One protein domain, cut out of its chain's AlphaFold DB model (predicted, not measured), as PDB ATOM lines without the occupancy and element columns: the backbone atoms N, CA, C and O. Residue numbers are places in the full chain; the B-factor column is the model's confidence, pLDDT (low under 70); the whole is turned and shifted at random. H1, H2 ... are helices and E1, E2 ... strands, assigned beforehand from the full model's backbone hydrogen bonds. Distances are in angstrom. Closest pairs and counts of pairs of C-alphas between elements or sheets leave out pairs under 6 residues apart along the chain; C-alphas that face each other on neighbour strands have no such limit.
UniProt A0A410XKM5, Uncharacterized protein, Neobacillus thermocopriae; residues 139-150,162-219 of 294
ATOM      1  N   VAL A 139     164.079 241.877 240.478       77.44
ATOM      2  CA  VAL A 139     163.267 240.782 241.014       77.44
ATOM      3  C   VAL A 139     161.849 241.263 241.302       77.44
ATOM      4  O   VAL A 139     161.645 242.203 242.069       77.44
ATOM      5  N   SER A 140     160.873 240.544 240.751       82.50
ATOM      6  CA  SER A 140     159.452 240.733 241.035       82.50
ATOM      7  C   SER A 140     159.137 240.566 242.529       82.50
ATOM      8  O   SER A 140     159.531 239.578 243.163       82.50
ATOM      9  N   VAL A 141     158.408 241.528 243.099       85.19
ATOM     10  CA  VAL A 141     158.093 241.617 244.533       85.19
ATOM     11  C   VAL A 141     156.606 241.823 244.758       85.19
ATOM     12  O   VAL A 141     155.946 242.581 244.055       85.19
ATOM     13  N   ILE A 142     156.073 241.172 245.786       83.44
ATOM     14  CA  ILE A 142     154.691 241.297 246.224       83.44
ATOM     15  C   ILE A 142     154.662 241.959 247.602       83.44
ATOM     16  O   ILE A 142     155.276 241.472 248.551       83.44
ATOM     17  N   VAL A 143     153.901 243.047 247.720       83.50
ATOM     18  CA  VAL A 143     153.583 243.698 248.997       83.50
ATOM     19  C   VAL A 143     152.147 243.350 249.381       83.50
ATOM     20  O   VAL A 143     151.200 243.734 248.690       83.50
ATOM     21  N   ARG A 144     151.961 242.612 250.477       82.69
ATOM     22  CA  ARG A 144     150.643 242.235 251.011       82.69
ATOM     23  C   ARG A 144     150.301 243.099 252.210       82.69
ATOM     24  O   ARG A 144     151.112 243.261 253.110       82.69
ATOM     25  N   ASN A 145     149.088 243.631 252.237       73.19
ATOM     26  CA  ASN A 145     148.602 244.431 253.355       73.19
ATOM     27  C   ASN A 145     147.801 243.529 254.307       73.19
ATOM     28  O   ASN A 145     146.792 242.952 253.896       73.19
ATOM     29  N   GLU A 146     148.232 243.419 255.563       58.38
ATOM     30  CA  GLU A 146     147.449 242.785 256.624       58.38
ATOM     31  C   GLU A 146     146.716 243.877 257.408       58.38
ATOM     32  O   GLU A 146     147.232 244.449 258.368       58.38
ATOM     33  N   MET A 147     145.469 244.178 257.041       50.38
ATOM     34  CA  MET A 147     144.652 245.033 257.897       50.38
ATOM     35  C   MET A 147     144.056 244.228 259.048       50.38
ATOM     36  O   MET A 147     143.073 243.513 258.867       50.38
ATOM     37  N   ARG A 148     144.592 244.448 260.250       41.38
ATOM     38  CA  ARG A 148     143.809 244.615 261.484       41.38
ATOM     39  C   ARG A 148     144.692 245.249 262.551       41.38
ATOM     40  O   ARG A 148     145.534 244.576 263.118       41.38
ATOM     41  N   PHE A 149     144.524 246.558 262.723       37.75
ATOM     42  CA  PHE A 149     144.417 247.320 263.976       37.75
ATOM     43  C   PHE A 149     144.547 248.803 263.598       37.75
ATOM     44  O   PHE A 149     145.593 249.411 263.780       37.75
ATOM     45  N   MET A 150     143.483 249.391 263.033       39.31
ATOM     46  CA  MET A 150     143.344 250.849 263.084       39.31
ATOM     47  C   MET A 150     142.963 251.202 264.522       39.31
ATOM     48  O   MET A 150     141.799 251.119 264.920       39.31
ATOM     49  N   MET A 162     134.500 239.443 249.674       43.59
ATOM     50  CA  MET A 162     135.427 238.385 249.246       43.59
ATOM     51  C   MET A 162     136.432 238.861 248.187       43.59
ATOM     52  O   MET A 162     137.530 238.315 248.098       43.59
ATOM     53  N   LYS A 163     136.078 239.878 247.390       47.53
ATOM     54  CA  LYS A 163     136.982 240.513 246.424       47.53
ATOM     55  C   LYS A 163     138.092 241.282 247.141       47.53
ATOM     56  O   LYS A 163     139.250 241.157 246.751       47.53
ATOM     57  N   ASP A 164     137.754 241.987 248.218       44.56
ATOM     58  CA  ASP A 164     138.715 242.714 249.051       44.56
ATOM     59  C   ASP A 164     139.669 241.738 249.747       44.56
ATOM     60  O   ASP A 164     140.881 241.888 249.636       44.56
ATOM     61  N   ILE A 165     139.140 240.665 250.344       44.59
ATOM     62  CA  ILE A 165     139.937 239.615 251.001       44.59
ATOM     63  C   ILE A 165     140.879 238.928 250.000       44.59
ATOM     64  O   ILE A 165     142.058 238.734 250.289       44.59
ATOM     65  N   LYS A 166     140.401 238.604 248.788       49.19
ATOM     66  CA  LYS A 166     141.239 238.017 247.727       49.19
ATOM     67  C   LYS A 166     142.326 238.979 247.244       49.19
ATOM     68  O   LYS A 166     143.446 238.539 247.000       49.19
ATOM     69  N   LYS A 167     142.018 240.271 247.099       51.31
ATOM     70  CA  LYS A 167     142.995 241.296 246.694       51.31
ATOM     71  C   LYS A 167     144.057 241.505 247.780       51.31
ATOM     72  O   LYS A 167     145.235 241.602 247.460       51.31
ATOM     73  N   MET A 168     143.650 241.491 249.047       51.94
ATOM     74  CA  MET A 168     144.545 241.579 250.205       51.94
ATOM     75  C   MET A 168     145.466 240.356 250.313       51.94
ATOM     76  O   MET A 168     146.670 240.522 250.479       51.94
ATOM     77  N   ALA A 169     144.931 239.146 250.122       54.84
ATOM     78  CA  ALA A 169     145.713 237.908 250.133       54.84
ATOM     79  C   ALA A 169     146.712 237.812 248.963       54.84
ATOM     80  O   ALA A 169     147.795 237.246 249.113       54.84
ATOM     81  N   LYS A 170     146.369 238.370 247.793       65.88
ATOM     82  CA  LYS A 170     147.262 238.396 246.623       65.88
ATOM     83  C   LYS A 170     148.361 239.457 246.728       65.88
ATOM     84  O   LYS A 170     149.465 239.196 246.266       65.88
ATOM     85  N   GLY A 171     148.088 240.598 247.364       75.56
ATOM     86  CA  GLY A 171     149.023 241.725 247.451       75.56
ATOM     87  C   GLY A 171     149.156 242.519 246.145       75.56
ATOM     88  O   GLY A 171     148.518 242.208 245.138       75.56
ATOM     89  N   LYS A 172     149.971 243.580 246.173       85.00
ATOM     90  CA  LYS A 172     150.354 244.388 245.007       85.00
ATOM     91  C   LYS A 172     151.712 243.908 244.494       85.00
ATOM     92  O   LYS A 172     152.671 243.874 245.260       85.00
ATOM     93  N   LYS A 173     151.763 243.531 243.216       87.19
ATOM     94  CA  LYS A 173     152.977 243.087 242.524       87.19
ATOM     95  C   LYS A 173     153.727 244.293 241.954       87.19
ATOM     96  O   LYS A 173     153.100 245.207 241.423       87.19
ATOM     97  N   PHE A 174     155.045 244.266 242.064       86.81
ATOM     98  CA  PHE A 174     155.991 245.227 241.512       86.81
ATOM     99  C   PHE A 174     157.034 244.460 240.714       86.81
ATOM    100  O   PHE A 174     157.461 243.387 241.135       86.81
ATOM    101  N   GLU A 175     157.457 245.012 239.583       84.88
ATOM    102  CA  GLU A 175     158.471 244.378 238.731       84.88
ATOM    103  C   GLU A 175     159.873 244.449 239.341       84.88
ATOM    104  O   GLU A 175     160.721 243.619 239.026       84.88
ATOM    105  N   THR A 176     160.104 245.406 240.246       83.31
ATOM    106  CA  THR A 176     161.403 245.623 240.882       83.31
ATOM    107  C   THR A 176     161.306 245.767 242.397       83.31
ATOM    108  O   THR A 176     160.314 246.271 242.939       83.31
ATOM    109  N   ILE A 177     162.385 245.391 243.095       85.94
ATOM    110  CA  ILE A 177     162.534 245.641 244.538       85.94
ATOM    111  C   ILE A 177     162.476 247.147 244.823       85.94
ATOM    112  O   ILE A 177     161.847 247.561 245.794       85.94
ATOM    113  N   THR A 178     163.096 247.974 243.977       85.50
ATOM    114  CA  THR A 178     163.133 249.432 244.163       85.50
ATOM    115  C   THR A 178     161.730 250.035 244.134       85.50
ATOM    116  O   THR A 178     161.366 250.742 245.071       85.50
ATOM    117  N   ALA A 179     160.898 249.673 243.150       87.12
ATOM    118  CA  ALA A 179     159.522 250.164 243.071       87.12
ATOM    119  C   ALA A 179     158.673 249.714 244.275       87.12
ATOM    120  O   ALA A 179     157.861 250.481 244.797       87.12
ATOM    121  N   ALA A 180     158.884 248.486 244.764       88.69
ATOM    122  CA  ALA A 180     158.222 248.005 245.976       88.69
ATOM    123  C   ALA A 180     158.668 248.781 247.231       88.69
ATOM    124  O   ALA A 180     157.834 249.111 248.076       88.69
ATOM    125  N   ILE A 181     159.965 249.095 247.348       88.94
ATOM    126  CA  ILE A 181     160.526 249.889 248.451       88.94
ATOM    127  C   ILE A 181     159.985 251.319 248.420       88.94
ATOM    128  O   ILE A 181     159.577 251.826 249.460       88.94
ATOM    129  N   GLU A 182     159.952 251.972 247.261       89.56
ATOM    130  CA  GLU A 182     159.412 253.332 247.110       89.56
ATOM    131  C   GLU A 182     157.927 253.396 247.466       89.56
ATOM    132  O   GLU A 182     157.489 254.287 248.201       89.56
ATOM    133  N   TYR A 183     157.155 252.403 247.027       89.62
ATOM    134  CA  TYR A 183     155.766 252.259 247.442       89.62
ATOM    135  C   TYR A 183     155.639 252.080 248.959       89.62
ATOM    136  O   TYR A 183     154.800 252.723 249.586       89.62
ATOM    137  N   ALA A 184     156.468 251.235 249.576       87.62
ATOM    138  CA  ALA A 184     156.406 250.999 251.014       87.62
ATOM    139  C   ALA A 184     156.840 252.229 251.836       87.62
ATOM    140  O   ALA A 184     156.208 252.539 252.845       87.62
ATOM    141  N   LYS A 185     157.860 252.966 251.376       89.81
ATOM    142  CA  LYS A 185     158.289 254.250 251.954       89.81
ATOM    143  C   LYS A 185     157.152 255.270 251.924       89.81
ATOM    144  O   LYS A 185     156.807 255.823 252.960       89.81
ATOM    145  N   SER A 186     156.549 255.478 250.754       87.12
ATOM    146  CA  SER A 186     155.481 256.472 250.566       87.12
ATOM    147  C   SER A 186     154.175 256.101 251.271       87.12
ATOM    148  O   SER A 186     153.504 256.973 251.809       87.12
ATOM    149  N   THR A 187     153.815 254.815 251.298       83.38
ATOM    150  CA  THR A 187     152.524 254.353 251.837       83.38
ATOM    151  C   THR A 187     152.559 254.111 253.345       83.38
ATOM    152  O   THR A 187     151.548 254.304 254.016       83.38
ATOM    153  N   TYR A 188     153.694 253.655 253.882       82.94
ATOM    154  CA  TYR A 188     153.799 253.213 255.276       82.94
ATOM    155  C   TYR A 188     154.852 253.976 256.096       82.94
ATOM    156  O   TYR A 188     154.993 253.708 257.286       82.94
ATOM    157  N   GLY A 189     155.604 254.900 255.488       83.62
ATOM    158  CA  GLY A 189     156.606 255.714 256.187       83.62
ATOM    159  C   GLY A 189     157.821 254.927 256.694       83.62
ATOM    160  O   GLY A 189     158.465 255.337 257.654       83.62
ATOM    161  N   VAL A 190     158.129 253.770 256.096       85.06
ATOM    162  CA  VAL A 190     159.187 252.866 256.587       85.06
ATOM    163  C   VAL A 190     160.519 253.118 255.891       85.06
ATOM    164  O   VAL A 190     160.567 253.300 254.677       85.06
ATOM    165  N   SER A 191     161.621 253.054 256.646       86.56
ATOM    166  CA  SER A 191     162.974 253.155 256.085       86.56
ATOM    167  C   SER A 191     163.318 251.990 255.144       86.56
ATOM    168  O   SER A 191     162.867 250.855 255.326       86.56
ATOM    169  N   GLU A 192     164.196 252.245 254.171       85.94
ATOM    170  CA  GLU A 192     164.693 251.205 253.259       85.94
ATOM    171  C   GLU A 192     165.371 250.047 253.988       85.94
ATOM    172  O   GLU A 192     165.134 248.885 253.664       85.94
ATOM    173  N   ASN A 193     166.194 250.365 254.988       81.38
ATOM    174  CA  ASN A 193     166.937 249.369 255.753       81.38
ATOM    175  C   ASN A 193     165.990 248.424 256.493       81.38
ATOM    176  O   ASN A 193     166.207 247.212 256.491       81.38
ATOM    177  N   SER A 194     164.906 248.955 257.064       80.31
ATOM    178  CA  SER A 194     163.864 248.136 257.682       80.31
ATOM    179  C   SER A 194     163.189 247.237 256.643       80.31
ATOM    180  O   SER A 194     163.082 246.037 256.865       80.31
ATOM    181  N   ILE A 195     162.800 247.769 255.480       84.38
ATOM    182  CA  ILE A 195     162.155 246.973 254.420       84.38
ATOM    183  C   ILE A 195     163.071 245.830 253.952       84.38
ATOM    184  O   ILE A 195     162.639 244.681 253.876       84.38
ATOM    185  N   ARG A 196     164.353 246.120 253.699       82.25
ATOM    186  CA  ARG A 196     165.343 245.119 253.270       82.25
ATOM    187  C   ARG A 196     165.624 244.053 254.327       82.25
ATOM    188  O   ARG A 196     165.978 242.941 253.959       82.25
ATOM    189  N   LYS A 197     165.462 244.364 255.616       80.31
ATOM    190  CA  LYS A 197     165.618 243.397 256.711       80.31
ATOM    191  C   LYS A 197     164.493 242.357 256.741       80.31
ATOM    192  O   LYS A 197     164.746 241.212 257.093       80.31
ATOM    193  N   TYR A 198     163.269 242.756 256.396       82.00
ATOM    194  CA  TYR A 198     162.079 241.902 256.500       82.00
ATOM    195  C   TYR A 198     161.628 241.304 255.160       82.00
ATOM    196  O   TYR A 198     160.688 240.511 255.132       82.00
ATOM    197  N   ILE A 199     162.286 241.644 254.047       84.06
ATOM    198  CA  ILE A 199     161.980 241.016 252.761       84.06
ATOM    199  C   ILE A 199     162.213 239.505 252.838       84.06
ATOM    200  O   ILE A 199     163.229 239.052 253.354       84.06
ATOM    201  N   ASP A 200     161.247 238.727 252.347       79.44
ATOM    202  CA  ASP A 200     161.254 237.254 252.356       79.44
ATOM    203  C   ASP A 200     161.189 236.579 253.741       79.44
ATOM    204  O   ASP A 200     161.121 235.352 253.814       79.44
ATOM    205  N   SER A 201     161.165 237.329 254.848       76.44
ATOM    206  CA  SER A 201     161.150 236.729 256.192       76.44
ATOM    207  C   SER A 201     159.804 236.078 256.541       76.44
ATOM    208  O   SER A 201     159.752 235.149 257.360       76.44
ATOM    209  N   GLY A 202     158.728 236.560 255.908       69.69
ATOM    210  CA  GLY A 202     157.339 236.260 256.255       69.69
ATOM    211  C   GLY A 202     156.816 237.051 257.453       69.69
ATOM    212  O   GLY A 202     155.685 236.845 257.886       69.69
ATOM    213  N   GLU A 203     157.614 237.949 258.019       78.69
ATOM    214  CA  GLU A 203     157.180 238.798 259.122       78.69
ATOM    215  C   GLU A 203     156.423 240.015 258.592       78.69
ATOM    216  O   GLU A 203     156.725 240.550 257.521       78.69
ATOM    217  N   THR A 204     155.421 240.461 259.347       80.88
ATOM    218  CA  THR A 204     154.704 241.695 259.037       80.88
ATOM    219  C   THR A 204     155.355 242.886 259.722       80.88
ATOM    220  O   THR A 204     155.614 242.881 260.923       80.88
ATOM    221  N   ILE A 205     155.597 243.940 258.949       80.62
ATOM    222  CA  ILE A 205     156.101 245.223 259.433       80.62
ATOM    223  C   ILE A 205     154.903 246.051 259.884       80.62
ATOM    224  O   ILE A 205     154.019 246.354 259.081       80.62
ATOM    225  N   GLY A 206     154.866 246.408 261.169       78.94
ATOM    226  CA  GLY A 206     153.855 247.301 261.728       78.94
ATOM    227  C   GLY A 206     154.277 248.763 261.697       78.94
ATOM    228  O   GLY A 206     155.405 249.096 262.041       78.94
ATOM    229  N   THR A 207     153.349 249.625 261.296       76.38
ATOM    230  CA  THR A 207     153.514 251.079 261.192       76.38
ATOM    231  C   THR A 207     152.246 251.773 261.672       76.38
ATOM    232  O   THR A 207     151.190 251.143 261.768       76.38
ATOM    233  N   GLU A 208     152.320 253.081 261.908       73.25
ATOM    234  CA  GLU A 208     151.135 253.897 262.208       73.25
ATOM    235  C   GLU A 208     150.092 253.847 261.080       73.25
ATOM    236  O   GLU A 208     148.891 253.901 261.333       73.25
ATOM    237  N   SER A 209     150.549 253.667 259.837       69.00
ATOM    238  CA  SER A 209     149.708 253.621 258.634       69.00
ATOM    239  C   SER A 209     149.171 252.217 258.308       69.00
ATOM    240  O   SER A 209     148.386 252.050 257.375       69.00
ATOM    241  N   GLY A 210     149.571 251.185 259.062       71.38
ATOM    242  CA  GLY A 210     149.097 249.810 258.887       71.38
ATOM    243  C   GLY A 210     150.182 248.745 259.035       71.38
ATOM    244  O   GLY A 210     151.292 249.018 259.489       71.38
ATOM    245  N   ARG A 211     149.856 247.504 258.654       77.69
ATOM    246  CA  ARG A 211     150.793 246.372 258.658       77.69
ATOM    247  C   ARG A 211     150.937 245.787 257.263       77.69
ATOM    248  O   ARG A 211     149.941 245.612 256.562       77.69
ATOM    249  N   PHE A 212     152.156 245.447 256.869       81.38
ATOM    250  CA  PHE A 212     152.398 244.826 255.570       81.38
ATOM    251  C   PHE A 212     153.486 243.758 255.620       81.38
ATOM    252  O   PHE A 212     154.375 243.790 256.461       81.38
ATOM    253  N   GLU A 213     153.401 242.811 254.696       85.88
ATOM    254  CA  GLU A 213     154.420 241.811 254.389       85.88
ATOM    255  C   GLU A 213     155.007 242.136 253.008       85.88
ATOM    256  O   GLU A 213     154.269 242.512 252.092       85.88
ATOM    257  N   ILE A 214     156.319 241.979 252.839       88.19
ATOM    258  CA  ILE A 214     157.004 242.138 251.554       88.19
ATOM    259  C   ILE A 214     157.794 240.870 251.224       88.19
ATOM    260  O   ILE A 214     158.634 240.419 252.001       88.19
ATOM    261  N   VAL A 215     157.506 240.269 250.070       84.50
ATOM    262  CA  VAL A 215     158.083 238.979 249.661       84.50
ATOM    263  C   VAL A 215     158.408 239.019 248.177       84.50
ATOM    264  O   VAL A 215     157.582 239.450 247.372       84.50
ATOM    265  N   ARG A 216     159.590 238.549 247.784       86.56
ATOM    266  CA  ARG A 216     159.909 238.303 246.373       86.56
ATOM    267  C   ARG A 216     158.997 237.206 245.843       86.56
ATOM    268  O   ARG A 216     158.786 236.202 246.514       86.56
ATOM    269  N   GLU A 217     158.497 237.352 244.622       83.12
ATOM    270  CA  GLU A 217     157.510 236.428 244.046       83.12
ATOM    271  C   GLU A 217     157.961 234.959 244.124       83.12
ATOM    272  O   GLU A 217     157.196 234.100 244.557       83.12
ATOM    273  N   LYS A 218     159.243 234.691 243.841       79.75
ATOM    274  CA  LYS A 218     159.850 233.351 243.934       79.75
ATOM    275  C   LYS A 218     159.821 232.722 245.336       79.75
ATOM    276  O   LYS A 218     159.895 231.508 245.459       79.75
ATOM    277  N   ASN A 219     159.723 233.534 246.388       80.06
ATOM    278  CA  ASN A 219     159.775 233.102 247.786       80.06
ATOM    279  C   ASN A 219     158.389 233.031 248.443       80.06
ATOM    280  O   ASN A 219     158.278 232.657 249.610       80.06
TER     281      ASN A 219
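What this domain is: This is residues 139 to 150 and 162 to 219 of the 294 residues of an uncharacterized protein of Neobacillus thermocopriae (UniProt A0A410XKM5). A small, twisted antiparallel sheet of four strands makes one side of the domain, with helix H2 packed along one of its faces and the short helix H3 set crosswise to H2 near E4 and E3. Helix H1 reaches away from the sheet and only grazes it, with residues 167 to 170. The printed part has 70 residues, with three named helices and four named strands in the order E1 H1 E2 H2 H3 E3 E4, and the sheet runs E2, E1, E4, E3. The class is mixed, helices and strands; the whole is compact, with a radius of gyration of the C-alphas of 11.2 A and spans of 30 by 26 by 20 A.

Where its parts are: In the sheet, E4 is the longest strand, residues 210 to 216, 20.1 A from first to last C-alpha, ending at C-alpha 216 (159.909, 238.303, 246.373). E1 is residues 141 to 145, 13.3 A, beginning at C-alpha 141 (158.093, 241.617, 244.533). The short edge strands are E2, residues 172 to 174, and E3, residues 205 to 207. The longest helix is H2, residues 177 to 188, 15.8 A. H3 is residues 192 to 198, 10.2 A, and H1 is residues 162 to 170, 12.1 A, beginning at C-alpha 162 (135.427, 238.385, 249.246).

How they stand to each other: E1 and E4 are antiparallel neighbours at 158 degrees, with N 142 and O 215 within hydrogen-bond range at 2.8 A. On the other side of E1 is E2, antiparallel at 158 degrees, with N 143 and O 172 at 2.9 A. E3 and E4 form a hairpin, with N 205 and O 212 at 2.8 A. The pairing of E4 is staggered: residues 210 to 212 pair with E3 and residues 212 to 216 with E1. The sheet is twisted, its C-alphas lying up to 4.1 A off the best plane. H2 and H3 on one face of this sheet make two layers, one of strands and one of helices. H2 has a height over the sheet of 8.2 A and lies over E1, along the strands, at 3 degrees to E1 on the local plane; the closest C-alphas of the two are those of Ile 177 and Val 141, 6.0 A apart. With residues 181 to 185 alone H2 touches H3, about perpendicular at 79 degrees; their closest C-alphas are those of Ile 181 and Glu 192, 6.5 A apart. H3 comes closest to E4 at the C-alphas of Tyr 198 and Ile 214, 7.1 A apart. H1 is apart from H2 and H3; its closest C-alpha to E1 is that of Met 168, 5.9 A from that of Asn 145. In H1, H2 and H3 every O i to N i+4 pair is within hydrogen-bond range.

The domain as a whole: The two C-alphas farthest apart are those of Met 162 and Asn 193, 34.0 A. Residues 151 to 161 are cut out, and C-alphas 150 and 162 are 20.2 A apart across the cut. Of the links that are printed whole, H3 to E3 is short and the others are tight. The mean pLDDT of the printed part is 75.6; residues 146 to 150, 162 to 170, 202 and 209 are under 70.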